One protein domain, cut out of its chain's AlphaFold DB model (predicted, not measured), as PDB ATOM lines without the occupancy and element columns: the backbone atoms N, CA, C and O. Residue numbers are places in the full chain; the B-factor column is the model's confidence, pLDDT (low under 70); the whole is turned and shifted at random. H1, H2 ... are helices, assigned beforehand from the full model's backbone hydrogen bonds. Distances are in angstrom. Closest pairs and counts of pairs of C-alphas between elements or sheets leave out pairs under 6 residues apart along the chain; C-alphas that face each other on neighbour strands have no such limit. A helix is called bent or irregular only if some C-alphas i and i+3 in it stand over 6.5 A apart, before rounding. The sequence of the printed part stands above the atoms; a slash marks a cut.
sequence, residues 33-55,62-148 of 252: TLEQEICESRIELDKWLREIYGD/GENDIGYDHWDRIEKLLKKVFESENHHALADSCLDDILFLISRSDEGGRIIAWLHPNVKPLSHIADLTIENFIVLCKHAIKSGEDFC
ATOM      1  N   THR A  33      38.107 -50.044  19.884       86.56
ATOM      2  CA  THR A  33      36.772 -49.563  20.284       86.56
ATOM      3  C   THR A  33      36.854 -48.449  21.327       86.56
ATOM      4  O   THR A  33      36.041 -47.535  21.302       86.56
ATOM      5  N   LEU A  34      37.879 -48.472  22.186       91.06
ATOM      6  CA  LEU A  34      38.113 -47.439  23.194       91.06
ATOM      7  C   LEU A  34      38.450 -46.075  22.567       91.06
ATOM      8  O   LEU A  34      37.969 -45.052  23.039       91.06
ATOM      9  N   GLU A  35      39.238 -46.058  21.491       93.44
ATOM     10  CA  GLU A  35      39.601 -44.832  20.764       93.44
ATOM     11  C   GLU A  35      38.412 -44.259  19.993       93.44
ATOM     12  O   GLU A  35      38.218 -43.043  19.959       93.44
ATOM     13  N   GLN A  36      37.565 -45.132  19.441       93.44
ATOM     14  CA  GLN A  36      36.297 -44.721  18.848       93.44
ATOM     15  C   GLN A  36      35.364 -44.101  19.902       93.44
ATOM     16  O   GLN A  36      34.837 -43.016  19.674       93.44
ATOM     17  N   GLU A  37      35.202 -44.731  21.071       95.25
ATOM     18  CA  GLU A  37      34.365 -44.207  22.161       95.25
ATOM     19  C   GLU A  37      34.845 -42.827  22.665       95.25
ATOM     20  O   GLU A  37      34.012 -41.959  22.953       95.25
ATOM     21  N   ILE A  38      36.169 -42.602  22.737       94.88
ATOM     22  CA  ILE A  38      36.782 -41.294  23.051       94.88
ATOM     23  C   ILE A  38      36.386 -40.253  22.000       94.88
ATOM     24  O   ILE A  38      35.828 -39.213  22.354       94.88
ATOM     25  N   CYS A  39      36.626 -40.546  20.720       95.12
ATOM     26  CA  CYS A  39      36.384 -39.600  19.633       95.12
ATOM     27  C   CYS A  39      34.886 -39.277  19.462       95.12
ATOM     28  O   CYS A  39      34.510 -38.122  19.267       95.12
ATOM     29  N   GLU A  40      34.001 -40.267  19.625       95.94
ATOM     30  CA  GLU A  40      32.549 -40.050  19.654       95.94
ATOM     31  C   GLU A  40      32.148 -39.104  20.794       95.94
ATOM     32  O   GLU A  40      31.439 -38.126  20.561       95.94
ATOM     33  N   SER A  41      32.652 -39.337  22.011       95.25
ATOM     34  CA  SER A  41      32.340 -38.499  23.179       95.25
ATOM     35  C   SER A  41      32.891 -37.074  23.040       95.25
ATOM     36  O   SER A  41      32.236 -36.115  23.450       95.25
ATOM     37  N   ARG A  42      34.062 -36.916  22.405       94.12
ATOM     38  CA  ARG A  42      34.633 -35.617  22.024       94.12
ATOM     39  C   ARG A  42      33.720 -34.859  21.064       94.12
ATOM     40  O   ARG A  42      33.475 -33.676  21.289       94.12
ATOM     41  N   ILE A  43      33.256 -35.513  19.998       95.38
ATOM     42  CA  ILE A  43      32.411 -34.908  18.954       95.38
ATOM     43  C   ILE A  43      31.039 -34.520  19.521       95.38
ATOM     44  O   ILE A  43      30.527 -33.445  19.210       95.38
ATOM     45  N   GLU A  44      30.460 -35.366  20.374       96.19
ATOM     46  CA  GLU A  44      29.169 -35.133  21.031       96.19
ATOM     47  C   GLU A  44      29.210 -33.889  21.934       96.19
ATOM     48  O   GLU A  44      28.359 -33.002  21.806       96.19
ATOM     49  N   LEU A  45      30.260 -33.760  22.755       93.12
ATOM     50  CA  LEU A  45      30.473 -32.582  23.594       93.12
ATOM     51  C   LEU A  45      30.828 -31.334  22.763       93.12
ATOM     52  O   LEU A  45      30.240 -30.280  22.978       93.12
ATOM     53  N   ASP A  46      31.727 -31.428  21.775       92.38
ATOM     54  CA  ASP A  46      32.093 -30.298  20.899       92.38
ATOM     55  C   ASP A  46      30.873 -29.724  20.156       92.38
ATOM     56  O   ASP A  46      30.741 -28.508  20.013       92.38
ATOM     57  N   LYS A  47      29.936 -30.591  19.746       93.81
ATOM     58  CA  LYS A  47      28.643 -30.193  19.181       93.81
ATOM     59  C   LYS A  47      27.786 -29.445  20.205       93.81
ATOM     60  O   LYS A  47      27.334 -28.343  19.903       93.81
ATOM     61  N   TRP A  48      27.578 -30.012  21.396       93.88
ATOM     62  CA  TRP A  48      26.768 -29.381  22.448       93.88
ATOM     63  C   TRP A  48      27.323 -28.007  22.845       93.88
ATOM     64  O   TRP A  48      26.580 -27.031  22.906       93.88
ATOM     65  N   LEU A  49      28.644 -27.886  23.001       90.94
ATOM     66  CA  LEU A  49      29.298 -26.620  23.335       90.94
ATOM     67  C   LEU A  49      29.085 -25.546  22.256       90.94
ATOM     68  O   LEU A  49      28.903 -24.375  22.587       90.94
ATOM     69  N   ARG A  50      29.046 -25.917  20.970       91.19
ATOM     70  CA  ARG A  50      28.688 -24.987  19.882       91.19
ATOM     71  C   ARG A  50      27.210 -24.602  19.908       91.19
ATOM     72  O   ARG A  50      26.892 -23.455  19.608       91.19
ATOM     73  N   GLU A  51      26.325 -25.528  20.270       92.19
ATOM     74  CA  GLU A  51      24.883 -25.274  20.405       92.19
ATOM     75  C   GLU A  51      24.565 -24.348  21.597       92.19
ATOM     76  O   GLU A  51      23.656 -23.526  21.492       92.19
ATOM     77  N   ILE A  52      25.347 -24.411  22.682       89.69
ATOM     78  CA  ILE A  52      25.207 -23.548  23.868       89.69
ATOM     79  C   ILE A  52      25.909 -22.188  23.711       89.69
ATOM     80  O   ILE A  52      25.297 -21.151  23.964       89.69
ATOM     81  N   TYR A  53      27.184 -22.161  23.301       88.12
ATOM     82  CA  TYR A  53      27.992 -20.931  23.288       88.12
ATOM     83  C   TYR A  53      27.964 -20.162  21.953       88.12
ATOM     84  O   TYR A  53      28.341 -18.987  21.920       88.12
ATOM     85  N   GLY A  54      27.538 -20.793  20.851       87.69
ATOM     86  CA  GLY A  54      27.459 -20.169  19.525       87.69
ATOM     87  C   GLY A  54      28.774 -19.512  19.087       87.69
ATOM     88  O   GLY A  54      29.850 -20.097  19.218       87.69
ATOM     89  N   ASP A  55      28.694 -18.261  18.624       85.81
ATOM     90  CA  ASP A  55      29.847 -17.437  18.212       85.81
ATOM     91  C   ASP A  55      30.882 -17.196  19.333       85.81
ATOM     92  O   ASP A  55      32.004 -16.773  19.053       85.81
ATOM     93  N   GLY A  62      35.643 -24.232  30.446       67.44
ATOM     94  CA  GLY A  62      34.849 -25.343  31.001       67.44
ATOM     95  C   GLY A  62      33.953 -24.966  32.183       67.44
ATOM     96  O   GLY A  62      33.128 -25.775  32.590       67.44
ATOM     97  N   GLU A  63      34.064 -23.734  32.682       66.44
ATOM     98  CA  GLU A  63      33.342 -23.209  33.851       66.44
ATOM     99  C   GLU A  63      31.832 -23.533  33.797       66.44
ATOM    100  O   GLU A  63      31.313 -24.296  34.605       66.44
ATOM    101  N   ASN A  64      31.124 -23.074  32.760       70.81
ATOM    102  CA  ASN A  64      29.663 -23.217  32.676       70.81
ATOM    103  C   ASN A  64      29.202 -24.557  32.041       70.81
ATOM    104  O   ASN A  64      28.016 -24.731  31.751       70.81
ATOM    105  N   ASP A  65      30.102 -25.524  31.826       85.31
ATOM    106  CA  ASP A  65      29.810 -26.780  31.109       85.31
ATOM    107  C   ASP A  65      29.122 -27.851  31.980       85.31
ATOM    108  O   ASP A  65      28.718 -28.906  31.484       85.31
ATOM    109  N   ILE A  66      28.943 -27.587  33.278       80.12
ATOM    110  CA  ILE A  66      28.256 -28.473  34.237       80.12
ATOM    111  C   ILE A  66      26.836 -28.886  33.790       80.12
ATOM    112  O   ILE A  66      26.340 -29.932  34.200       80.12
ATOM    113  N   GLY A  67      26.199 -28.110  32.907       84.69
ATOM    114  CA  GLY A  67      24.881 -28.400  32.328       84.69
ATOM    115  C   GLY A  67      24.831 -29.475  31.228       84.69
ATOM    116  O   GLY A  67      23.785 -29.622  30.599       84.69
ATOM    117  N   TYR A  68      25.922 -30.196  30.939       89.94
ATOM    118  CA  TYR A  68      25.929 -31.254  29.922       89.94
ATOM    119  C   TYR A  68      25.387 -32.590  30.465       89.94
ATOM    120  O   TYR A  68      26.080 -33.322  31.175       89.94
ATOM    121  N   ASP A  69      24.167 -32.953  30.056       90.56
ATOM    122  CA  ASP A  69      23.419 -34.149  30.498       90.56
ATOM    123  C   ASP A  69      24.115 -35.511  30.248       90.56
ATOM    124  O   ASP A  69      23.578 -36.563  30.607       90.56
ATOM    125  N   HIS A  70      25.282 -35.545  29.593       91.81
ATOM    126  CA  HIS A  70      26.026 -36.776  29.286       91.81
ATOM    127  C   HIS A  70      27.423 -36.833  29.932       91.81
ATOM    128  O   HIS A  70      28.208 -37.728  29.603       91.81
ATOM    129  N   TRP A  71      27.721 -35.965  30.912       88.62
ATOM    130  CA  TRP A  71      28.916 -36.086  31.768       88.62
ATOM    131  C   TRP A  71      29.091 -37.505  32.315       88.62
ATOM    132  O   TRP A  71      30.141 -38.119  32.145       88.62
ATOM    133  N   ASP A  72      27.999 -38.075  32.822       86.44
ATOM    134  CA  ASP A  72      27.882 -39.429  33.367       86.44
ATOM    135  C   ASP A  72      28.425 -40.538  32.424       86.44
ATOM    136  O   ASP A  72      28.833 -41.607  32.886       86.44
ATOM    137  N   ARG A  73      28.450 -40.304  31.101       90.88
ATOM    138  CA  ARG A  73      29.043 -41.197  30.085       90.88
ATOM    139  C   ARG A  73      30.539 -40.935  29.894       90.88
ATOM    140  O   ARG A  73      31.303 -41.900  29.845       90.88
ATOM    141  N   ILE A  74      30.951 -39.665  29.821       90.31
ATOM    142  CA  ILE A  74      32.365 -39.261  29.726       90.31
ATOM    143  C   ILE A  74      33.148 -39.802  30.926       90.31
ATOM    144  O   ILE A  74      34.206 -40.398  30.741       90.31
ATOM    145  N   GLU A  75      32.610 -39.683  32.143       87.19
ATOM    146  CA  GLU A  75      33.263 -40.203  33.349       87.19
ATOM    147  C   GLU A  75      33.511 -41.716  33.259       87.19
ATOM    148  O   GLU A  75      34.636 -42.188  33.425       87.19
ATOM    149  N   LYS A  76      32.471 -42.497  32.933       87.50
ATOM    150  CA  LYS A  76      32.565 -43.965  32.820       87.50
ATOM    151  C   LYS A  76      33.531 -44.399  31.714       87.50
ATOM    152  O   LYS A  76      34.209 -45.415  31.863       87.50
ATOM    153  N   LEU A  77      33.621 -43.626  30.634       90.88
ATOM    154  CA  LEU A  77      34.586 -43.842  29.564       90.88
ATOM    155  C   LEU A  77      36.019 -43.539  30.014       90.88
ATOM    156  O   LEU A  77      36.886 -44.396  29.873       90.88
ATOM    157  N   LEU A  78      36.283 -42.370  30.598       88.81
ATOM    158  CA  LEU A  78      37.627 -42.010  31.062       88.81
ATOM    159  C   LEU A  78      38.103 -42.928  32.197       88.81
ATOM    160  O   LEU A  78      39.282 -43.277  32.253       88.81
ATOM    161  N   LYS A  79      37.181 -43.439  33.020       86.44
ATOM    162  CA  LYS A  79      37.450 -44.552  33.933       86.44
ATOM    163  C   LYS A  79      37.967 -45.790  33.195       86.44
ATOM    164  O   LYS A  79      39.074 -46.244  33.472       86.44
ATOM    165  N   LYS A  80      37.203 -46.288  32.219       89.00
ATOM    166  CA  LYS A  80      37.578 -47.428  31.364       89.00
ATOM    167  C   LYS A  80      38.903 -47.198  30.620       89.00
ATOM    168  O   LYS A  80      39.631 -48.160  30.397       89.00
ATOM    169  N   VAL A  81      39.239 -45.953  30.269       88.94
ATOM    170  CA  VAL A  81      40.542 -45.581  29.695       88.94
ATOM    171  C   VAL A  81      41.671 -45.771  30.706       88.94
ATOM    172  O   VAL A  81      42.620 -46.502  30.419       88.94
ATOM    173  N   PHE A  82      41.591 -45.133  31.876       86.31
ATOM    174  CA  PHE A  82      42.685 -45.138  32.853       86.31
ATOM    175  C   PHE A  82      42.856 -46.482  33.578       86.31
ATOM    176  O   PHE A  82      43.962 -46.786  34.015       86.31
ATOM    177  N   GLU A  83      41.800 -47.297  33.658       85.38
ATOM    178  CA  GLU A  83      41.848 -48.682  34.152       85.38
ATOM    179  C   GLU A  83      42.316 -49.695  33.081       85.38
ATOM    180  O   GLU A  83      42.424 -50.886  33.374       85.38
ATOM    181  N   SER A  84      42.606 -49.262  31.843       86.19
ATOM    182  CA  SER A  84      43.076 -50.151  30.770       86.19
ATOM    183  C   SER A  84      44.605 -50.249  30.687       86.19
ATOM    184  O   SER A  84      45.313 -49.245  30.632       86.19
ATOM    185  N   GLU A  85      45.116 -51.477  30.545       78.56
ATOM    186  CA  GLU A  85      46.548 -51.760  30.316       78.56
ATOM    187  C   GLU A  85      47.095 -51.105  29.026       78.56
ATOM    188  O   GLU A  85      48.298 -50.896  28.881       78.56
ATOM    189  N   ASN A  86      46.203 -50.743  28.095       78.62
ATOM    190  CA  ASN A  86      46.529 -50.156  26.794       78.62
ATOM    191  C   ASN A  86      46.606 -48.617  26.795       78.62
ATOM    192  O   ASN A  86      46.829 -48.044  25.729       78.62
ATOM    193  N   HIS A  87      46.454 -47.924  27.933       80.00
ATOM    194  CA  HIS A  87      46.510 -46.452  27.977       80.00
ATOM    195  C   HIS A  87      47.806 -45.879  27.362       80.00
ATOM    196  O   HIS A  87      47.773 -44.874  26.655       80.00
ATOM    197  N   HIS A  88      48.941 -46.562  27.545       80.81
ATOM    198  CA  HIS A  88      50.238 -46.181  26.964       80.81
ATOM    199  C   HIS A  88      50.360 -46.402  25.441       80.81
ATOM    200  O   HIS A  88      51.388 -46.049  24.865       80.81
ATOM    201  N   ALA A  89      49.355 -47.006  24.800       85.50
ATOM    202  CA  ALA A  89      49.326 -47.339  23.374       85.50
ATOM    203  C   ALA A  89      48.223 -46.592  22.593       85.50
ATOM    204  O   ALA A  89      48.004 -46.894  21.420       85.50
ATOM    205  N   LEU A  90      47.537 -45.635  23.230       89.75
ATOM    206  CA  LEU A  90      46.587 -44.734  22.571       89.75
ATOM    207  C   LEU A  90      47.305 -43.809  21.579       89.75
ATOM    208  O   LEU A  90      48.417 -43.348  21.843       89.75
ATOM    209  N   ALA A  91      46.656 -43.499  20.459       92.81
ATOM    210  CA  ALA A  91      47.143 -42.510  19.506       92.81
ATOM    211  C   ALA A  91      47.126 -41.086  20.092       92.81
ATOM    212  O   ALA A  91      46.225 -40.728  20.851       92.81
ATOM    213  N   ASP A  92      48.070 -40.241  19.661       92.75
ATOM    214  CA  ASP A  92      48.212 -38.841  20.098       92.75
ATOM    215  C   ASP A  92      46.887 -38.049  20.033       92.75
ATOM    216  O   ASP A  92      46.559 -37.315  20.962       92.75
ATOM    217  N   SER A  93      46.063 -38.254  18.997       92.81
ATOM    218  CA  SER A  93      44.749 -37.597  18.873       92.81
ATOM    219  C   SER A  93      43.738 -38.030  19.939       92.81
ATOM    220  O   SER A  93      42.900 -37.238  20.354       92.81
ATOM    221  N   CYS A  94      43.817 -39.275  20.408       93.81
ATOM    222  CA  CYS A  94      42.988 -39.766  21.507       93.81
ATOM    223  C   CYS A  94      43.440 -39.148  22.838       93.81
ATOM    224  O   CYS A  94      42.614 -38.928  23.721       93.81
ATOM    225  N   LEU A  95      44.734 -38.830  22.978       93.38
ATOM    226  CA  LEU A  95      45.261 -38.090  24.125       93.38
ATOM    227  C   LEU A  95      44.847 -36.609  24.085       93.38
ATOM    228  O   LEU A  95      44.448 -36.091  25.125       93.38
ATOM    229  N   ASP A  96      44.853 -35.949  22.917       93.44
ATOM    230  CA  ASP A  96      44.270 -34.601  22.753       93.44
ATOM    231  C   ASP A  96      42.777 -34.587  23.137       93.44
ATOM    232  O   ASP A  96      42.337 -33.725  23.899       93.44
ATOM    233  N   ASP A  97      42.004 -35.578  22.681       93.56
ATOM    234  CA  ASP A  97      40.582 -35.702  23.015       93.56
ATOM    235  C   ASP A  97      40.350 -35.965  24.514       93.56
ATOM    236  O   ASP A  97      39.434 -35.386  25.099       93.56
ATOM    237  N   ILE A  98      41.201 -36.765  25.171       91.81
ATOM    238  CA  ILE A  98      41.171 -36.958  26.632       91.81
ATOM    239  C   ILE A  98      41.488 -35.649  27.372       91.81
ATOM    240  O   ILE A  98      40.756 -35.296  28.296       91.81
ATOM    241  N   LEU A  99      42.534 -34.911  26.977       90.44
ATOM    242  CA  LEU A  99      42.884 -33.623  27.596       90.44
ATOM    243  C   LEU A  99      41.764 -32.584  27.426       90.44
ATOM    244  O   LEU A  99      41.479 -31.833  28.359       90.44
ATOM    245  N   PHE A 100      41.077 -32.574  26.280       89.88
ATOM    246  CA  PHE A 100      39.884 -31.752  26.093       89.88
ATOM    247  C   PHE A 100      38.740 -32.181  27.022       89.88
ATOM    248  O   PHE A 100      38.177 -31.345  27.719       89.88
ATOM    249  N   LEU A 101      38.397 -33.473  27.079       89.50
ATOM    250  CA  LEU A 101      37.323 -33.960  27.957       89.50
ATOM    251  C   LEU A 101      37.609 -33.655  29.442       89.50
ATOM    252  O   LEU A 101      36.678 -33.374  30.194       89.50
ATOM    253  N   ILE A 102      38.887 -33.641  29.844       87.00
ATOM    254  CA  ILE A 102      39.345 -33.177  31.161       87.00
ATOM    255  C   ILE A 102      39.084 -31.673  31.351       87.00
ATOM    256  O   ILE A 102      38.496 -31.286  32.361       87.00
ATOM    257  N   SER A 103      39.480 -30.823  30.396       84.56
ATOM    258  CA  SER A 103      39.375 -29.361  30.545       84.56
ATOM    259  C   SER A 103      37.949 -28.837  30.619       84.56
ATOM    260  O   SER A 103      37.710 -27.789  31.209       84.56
ATOM    261  N   ARG A 104      36.982 -29.559  30.046       85.50
ATOM    262  CA  ARG A 104      35.567 -29.170  30.099       85.50
ATOM    263  C   ARG A 104      34.896 -29.498  31.443       85.50
ATOM    264  O   ARG A 104      33.779 -29.070  31.675       85.50
ATOM    265  N   SER A 105      35.559 -30.233  32.342       78.94
ATOM    266  CA  SER A 105      34.982 -30.745  33.601       78.94
ATOM    267  C   SER A 105      35.256 -29.858  34.834       78.94
ATOM    268  O   SER A 105      35.148 -30.324  35.970       78.94
ATOM    269  N   ASP A 106      35.634 -28.591  34.629       68.75
ATOM    270  CA  ASP A 106      36.238 -27.735  35.665       68.75
ATOM    271  C   ASP A 106      35.309 -27.481  36.876       68.75
ATOM    272  O   ASP A 106      35.697 -27.764  38.011       68.75
ATOM    273  N   GLU A 107      34.046 -27.080  36.654       52.84
ATOM    274  CA  GLU A 107      33.036 -26.983  37.731       52.84
ATOM    275  C   GLU A 107      32.309 -28.308  38.018       52.84
ATOM    276  O   GLU A 107      31.986 -28.601  39.172       52.84
ATOM    277  N   GLY A 108      32.040 -29.115  36.982       43.41
ATOM    278  CA  GLY A 108      31.230 -30.338  37.090       43.41
ATOM    279  C   GLY A 108      31.884 -31.423  37.946       43.41
ATOM    280  O   GLY A 108      31.252 -31.961  38.858       43.41
ATOM    281  N   GLY A 109      33.174 -31.686  37.712       48.78
ATOM    282  CA  GLY A 109      33.989 -32.406  38.676       48.78
ATOM    283  C   GLY A 109      35.103 -33.296  38.125       48.78
ATOM    284  O   GLY A 109      34.886 -34.432  37.719       48.78
ATOM    285  N   ARG A 110      36.333 -32.920  38.492       57.81
ATOM    286  CA  ARG A 110      37.254 -33.847  39.187       57.81
ATOM    287  C   ARG A 110      37.785 -35.058  38.392       57.81
ATOM    288  O   ARG A 110      38.297 -35.998  39.016       57.81
ATOM    289  N   ILE A 111      37.765 -35.034  37.054       62.81
ATOM    290  CA  ILE A 111      38.473 -36.048  36.241       62.81
ATOM    291  C   ILE A 111      39.948 -36.131  36.654       62.81
ATOM    292  O   ILE A 111      40.479 -37.237  36.756       62.81
ATOM    293  N   ILE A 112      40.571 -35.005  37.015       59.75
ATOM    294  CA  ILE A 112      41.819 -34.984  37.786       59.75
ATOM    295  C   ILE A 112      41.537 -34.449  39.201       59.75
ATOM    296  O   ILE A 112      40.990 -33.360  39.387       59.75
ATOM    297  N   ALA A 113      41.908 -35.223  40.224       55.78
ATOM    298  CA  ALA A 113      41.586 -34.989  41.629       55.78
ATOM    299  C   ALA A 113      42.830 -34.722  42.496       55.78
ATOM    300  O   ALA A 113      43.596 -35.606  42.855       55.78
ATOM    301  N   TRP A 114      42.982 -33.470  42.917       55.88
ATOM    302  CA  TRP A 114      42.379 -33.082  44.202       55.88
ATOM    303  C   TRP A 114      42.988 -33.664  45.514       55.88
ATOM    304  O   TRP A 114      42.419 -33.407  46.569       55.88
ATOM    305  N   LEU A 115      44.089 -34.441  45.489       43.47
ATOM    306  CA  LEU A 115      44.846 -34.893  46.691       43.47
ATOM    307  C   LEU A 115      45.183 -33.716  47.648       43.47
ATOM    308  O   LEU A 115      45.309 -32.584  47.189       43.47
ATOM    309  N   HIS A 116      45.374 -33.879  48.967       41.22
ATOM    310  CA  HIS A 116      45.980 -34.986  49.739       41.22
ATOM    311  C   HIS A 116      45.303 -35.126  51.141       41.22
ATOM    312  O   HIS A 116      44.549 -34.230  51.524       41.22
ATOM    313  N   PRO A 117      45.497 -36.220  51.918       36.69
ATOM    314  CA  PRO A 117      46.678 -36.277  52.802       36.69
ATOM    315  C   PRO A 117      47.360 -37.658  52.892       36.69
ATOM    316  O   PRO A 117      48.392 -37.784  53.552       36.69
ATOM    317  N   ASN A 118      46.762 -38.693  52.286       47.09
ATOM    318  CA  ASN A 118      47.349 -40.024  52.108       47.09
ATOM    319  C   ASN A 118      46.496 -40.879  51.145       47.09
ATOM    320  O   ASN A 118      45.305 -41.040  51.385       47.09
ATOM    321  N   VAL A 119      47.006 -41.518  50.088       57.88
ATOM    322  CA  VAL A 119      47.962 -41.015  49.070       57.88
ATOM    323  C   VAL A 119      47.354 -41.257  47.657       57.88
ATOM    324  O   VAL A 119      48.061 -41.352  46.661       57.88
ATOM    325  N   LYS A 120      46.027 -41.454  47.554       54.41
ATOM    326  CA  LYS A 120      45.322 -41.877  46.323       54.41
ATOM    327  C   LYS A 120      43.870 -41.360  46.276       54.41
ATOM    328  O   LYS A 120      43.292 -41.184  47.350       54.41
ATOM    329  N   PRO A 121      43.248 -41.228  45.084       53.31
ATOM    330  CA  PRO A 121      43.810 -41.360  43.730       53.31
ATOM    331  C   PRO A 121      44.108 -39.983  43.097       53.31
ATOM    332  O   PRO A 121      43.764 -38.953  43.667       53.31
ATOM    333  N   LEU A 122      44.704 -39.951  41.895       57.41
ATOM    334  CA  LEU A 122      44.869 -38.711  41.106       57.41
ATOM    335  C   LEU A 122      43.593 -38.299  40.341       57.41
ATOM    336  O   LEU A 122      43.611 -37.334  39.583       57.41
ATOM    337  N   SER A 123      42.486 -39.024  40.508       60.19
ATOM    338  CA  SER A 123      41.180 -38.795  39.880       60.19
ATOM    339  C   SER A 123      40.072 -39.210  40.853       60.19
ATOM    340  O   SER A 123      40.285 -40.094  41.681       60.19
ATOM    341  N   HIS A 124      38.891 -38.589  40.777       62.75
ATOM    342  CA  HIS A 124      37.705 -39.074  41.502       62.75
ATOM    343  C   HIS A 124      36.882 -40.081  40.684       62.75
ATOM    344  O   HIS A 124      35.992 -40.730  41.230       62.75
ATOM    345  N   ILE A 125      37.202 -40.227  39.397       61.84
ATOM    346  CA  ILE A 125      36.475 -41.046  38.423       61.84
ATOM    347  C   ILE A 125      37.191 -42.379  38.172       61.84
ATOM    348  O   ILE A 125      36.539 -43.398  37.945       61.84
ATOM    349  N   ALA A 126      38.521 -42.402  38.275       62.72
ATOM    350  CA  ALA A 126      39.345 -43.576  38.005       62.72
ATOM    351  C   ALA A 126      40.488 -43.738  39.010       62.72
ATOM    352  O   ALA A 126      40.871 -42.794  39.702       62.72
ATOM    353  N   ASP A 127      41.128 -44.904  39.000       68.12
ATOM    354  CA  ASP A 127      42.427 -45.089  39.644       68.12
ATOM    355  C   ASP A 127      43.553 -44.543  38.729       68.12
ATOM    356  O   ASP A 127      44.416 -45.279  38.255       68.12
ATOM    357  N   LEU A 128      43.505 -43.235  38.421       77.06
ATOM    358  CA  LEU A 128      44.502 -42.557  37.581       77.06
ATOM    359  C   LEU A 128      45.891 -42.709  38.222       77.06
ATOM    360  O   LEU A 128      46.145 -42.199  39.317       77.06
ATOM    361  N   THR A 129      46.773 -43.434  37.539       81.19
ATOM    362  CA  THR A 129      48.118 -43.764  38.019       81.19
ATOM    363  C   THR A 129      49.113 -42.631  37.757       81.19
ATOM    364  O   THR A 129      48.852 -41.716  36.967       81.19
ATOM    365  N   ILE A 130      50.284 -42.691  38.401       83.56
ATOM    366  CA  ILE A 130      51.377 -41.738  38.144       83.56
ATOM    367  C   ILE A 130      51.883 -41.912  36.705       83.56
ATOM    368  O   ILE A 130      52.202 -40.935  36.036       83.56
ATOM    369  N   GLU A 131      51.885 -43.140  36.195       85.25
ATOM    370  CA  GLU A 131      52.269 -43.501  34.835       85.25
ATOM    371  C   GLU A 131      51.314 -42.880  33.799       85.25
ATOM    372  O   GLU A 131      51.775 -42.293  32.818       85.25
ATOM    373  N   ASN A 132      49.999 -42.928  34.043       86.00
ATOM    374  CA  ASN A 132      48.990 -42.283  33.196       86.00
ATOM    375  C   ASN A 132      49.118 -40.751  33.253       86.00
ATOM    376  O   ASN A 132      49.132 -40.085  32.219       86.00
ATOM    377  N   PHE A 133      49.301 -40.174  34.445       87.88
ATOM    378  CA  PHE A 133      49.558 -38.738  34.609       87.88
ATOM    379  C   PHE A 133      50.836 -38.280  33.879       87.88
ATOM    380  O   PHE A 133      50.852 -37.219  33.252       87.88
ATOM    381  N   ILE A 134      51.888 -39.106  33.883       91.00
ATOM    382  CA  ILE A 134      53.128 -38.876  33.133       91.00
ATOM    383  C   ILE A 134      52.893 -38.933  31.616       91.00
ATOM    384  O   ILE A 134      53.500 -38.132  30.904       91.00
ATOM    385  N   VAL A 135      52.026 -39.818  31.102       92.38
ATOM    386  CA  VAL A 135      51.617 -39.803  29.680       92.38
ATOM    387  C   VAL A 135      50.911 -38.494  29.342       92.38
ATOM    388  O   VAL A 135      51.345 -37.805  28.420       92.38
ATOM    389  N   LEU A 136      49.886 -38.116  30.113       91.88
ATOM    390  CA  LEU A 136      49.114 -36.892  29.880       91.88
ATOM    391  C   LEU A 136      50.010 -35.644  29.899       91.88
ATOM    392  O   LEU A 136      49.953 -34.849  28.967       91.88
ATOM    393  N   CYS A 137      50.918 -35.515  30.874       93.94
ATOM    394  CA  CYS A 137      51.892 -34.416  30.903       93.94
ATOM    395  C   CYS A 137      52.854 -34.451  29.702       93.94
ATOM    396  O   CYS A 137      53.089 -33.422  29.072       93.94
ATOM    397  N   LYS A 138      53.400 -35.625  29.340       95.81
ATOM    398  CA  LYS A 138      54.296 -35.780  28.173       95.81
ATOM    399  C   LYS A 138      53.605 -35.494  26.841       95.81
ATOM    400  O   LYS A 138      54.305 -35.194  25.874       95.81
ATOM    401  N   HIS A 139      52.282 -35.614  26.775       95.94
ATOM    402  CA  HIS A 139      51.482 -35.231  25.616       95.94
ATOM    403  C   HIS A 139      51.183 -33.729  25.619       95.94
ATOM    404  O   HIS A 139      51.546 -33.036  24.674       95.94
ATOM    405  N   ALA A 140      50.652 -33.200  26.724       94.25
ATOM    406  CA  ALA A 140      50.323 -31.786  26.906       94.25
ATOM    407  C   ALA A 140      51.513 -30.846  26.608       94.25
ATOM    408  O   ALA A 140      51.378 -29.887  25.853       94.25
ATOM    409  N   ILE A 141      52.722 -31.185  27.078       95.81
ATOM    410  CA  ILE A 141      53.964 -30.422  26.816       95.81
ATOM    411  C   ILE A 141      54.345 -30.382  25.319       95.81
ATOM    412  O   ILE A 141      55.045 -29.464  24.891       95.81
ATOM    413  N   LYS A 142      53.910 -31.362  24.513       94.38
ATOM    414  CA  LYS A 142      54.129 -31.397  23.054       94.38
ATOM    415  C   LYS A 142      52.976 -30.775  22.267       94.38
ATOM    416  O   LYS A 142      53.215 -30.279  21.167       94.38
ATOM    417  N   SER A 143      51.747 -30.872  22.777       88.44
ATOM    418  CA  SER A 143      50.558 -30.361  22.097       88.44
ATOM    419  C   SER A 143      50.580 -28.831  22.078       88.44
ATOM    420  O   SER A 143      50.958 -28.183  23.057       88.44
ATOM    421  N   GLY A 144      50.216 -28.257  20.930       80.94
ATOM    422  CA  GLY A 144      50.185 -26.804  20.727       80.94
ATOM    423  C   GLY A 144      48.986 -26.124  21.387       80.94
ATOM    424  O   GLY A 144      49.027 -24.920  21.622       80.94
ATOM    425  N   GLU A 145      47.949 -26.895  21.707       80.75
ATOM    426  CA  GLU A 145      46.781 -26.448  22.462       80.75
ATOM    427  C   GLU A 145      47.100 -26.441  23.967       80.75
ATOM    428  O   GLU A 145      47.864 -27.281  24.444       80.75
ATOM    429  N   ASP A 146      46.513 -25.519  24.731       75.75
ATOM    430  CA  ASP A 146      46.420 -25.626  26.194       75.75
ATOM    431  C   ASP A 146      44.982 -26.031  26.517       75.75
ATOM    432  O   ASP A 146      44.052 -25.235  26.367       75.75
ATOM    433  N   PHE A 147      44.791 -27.306  26.858       81.50
ATOM    434  CA  PHE A 147      43.472 -27.824  27.202       81.50
ATOM    435  C   PHE A 147      43.273 -27.729  28.713       81.50
ATOM    436  O   PHE A 147      42.458 -26.942  29.187       81.50
ATOM    437  N   CYS A 148      44.012 -28.544  29.466       86.25
ATOM    438  CA  CYS A 148      43.935 -28.651  30.923       86.25
ATOM    439  C   CYS A 148      45.327 -28.542  31.565       86.25
ATOM    440  O   CYS A 148      45.570 -29.083  32.647       86.25
TER     441      CYS A 148
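This is residues 33 to 55 and 62 to 148 of the 252 residues of an uncharacterized protein of Gimesia aquarii (UniProt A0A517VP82). Short H4 sits in the middle of a crossed helical packing, with long H1 on one side and H5 on the other; H3 packs on the early part of H1, and a long looping stretch, residues 104 to 129, runs from H4 to H5. The printed part has 110 residues with five named helices, in the order H1 to H5, and no named strand: all helix. It is compact, with a radius of gyration of the C-alphas of 13.6 A and spans of 41 by 31 by 26 A.

Find C-alpha 33 at (36.772, -49.563, 20.284); from there H1, residues 33 to 55, runs 32.9 A with a kink of 38 degrees near residue 49. It is irregular: C-alphas 52 and 55 are 9.5 A apart. H2, residues 63 to 67, is irregular too, with C-alphas 63 and 66 7.3 A apart. Next come H3, residues 71 to 82, 16.5 A, and H4, residues 92 to 103, 16.6 A. H5, residues 130 to 140, 15.0 A, ends at C-alpha 140 (50.323, -31.786, 26.906).

Look first at residues 35 to 42 of H1, which alone touch H4, at a steep tilt of 49 degrees, the same way; the closest C-alphas, of Arg 42 and Asp 97, are 6.0 A apart. Residues 34 to 41 alone touch H3, opposite ways at 36 degrees, only just steep; Ser 41 and Ile 74 have the closest C-alphas, at 6.6 A. H4 touches H5 about perpendicular, at 80 degrees, with the C-alphas of Leu 95 and His 139 closest at 7.0 A. H2 is close to H1 but not clearly touching: the closest C-alphas, of Leu 49 and Asp 65, are 7.8 A apart. H1 and H5 are apart. Every O i to N i+4 pair is within hydrogen-bond range in H4 and H5, against 18 of 19 in H1, 7 of 8 in H3 and 0 of 1 in H2, where O i to N i+3 gives 0 of 2.

The two farthest C-alphas, of Asp 55 and Asn 118, are 44.3 A apart. Residues 56 to 61 are not printed, and C-alphas 55 and 62 are 15.8 A apart across the cut. The link from H4 to H5 is long, 26 residues. Mean pLDDT of the printed part is 81.7; look for values under 70 at residues 62 to 63 and 106 to 127.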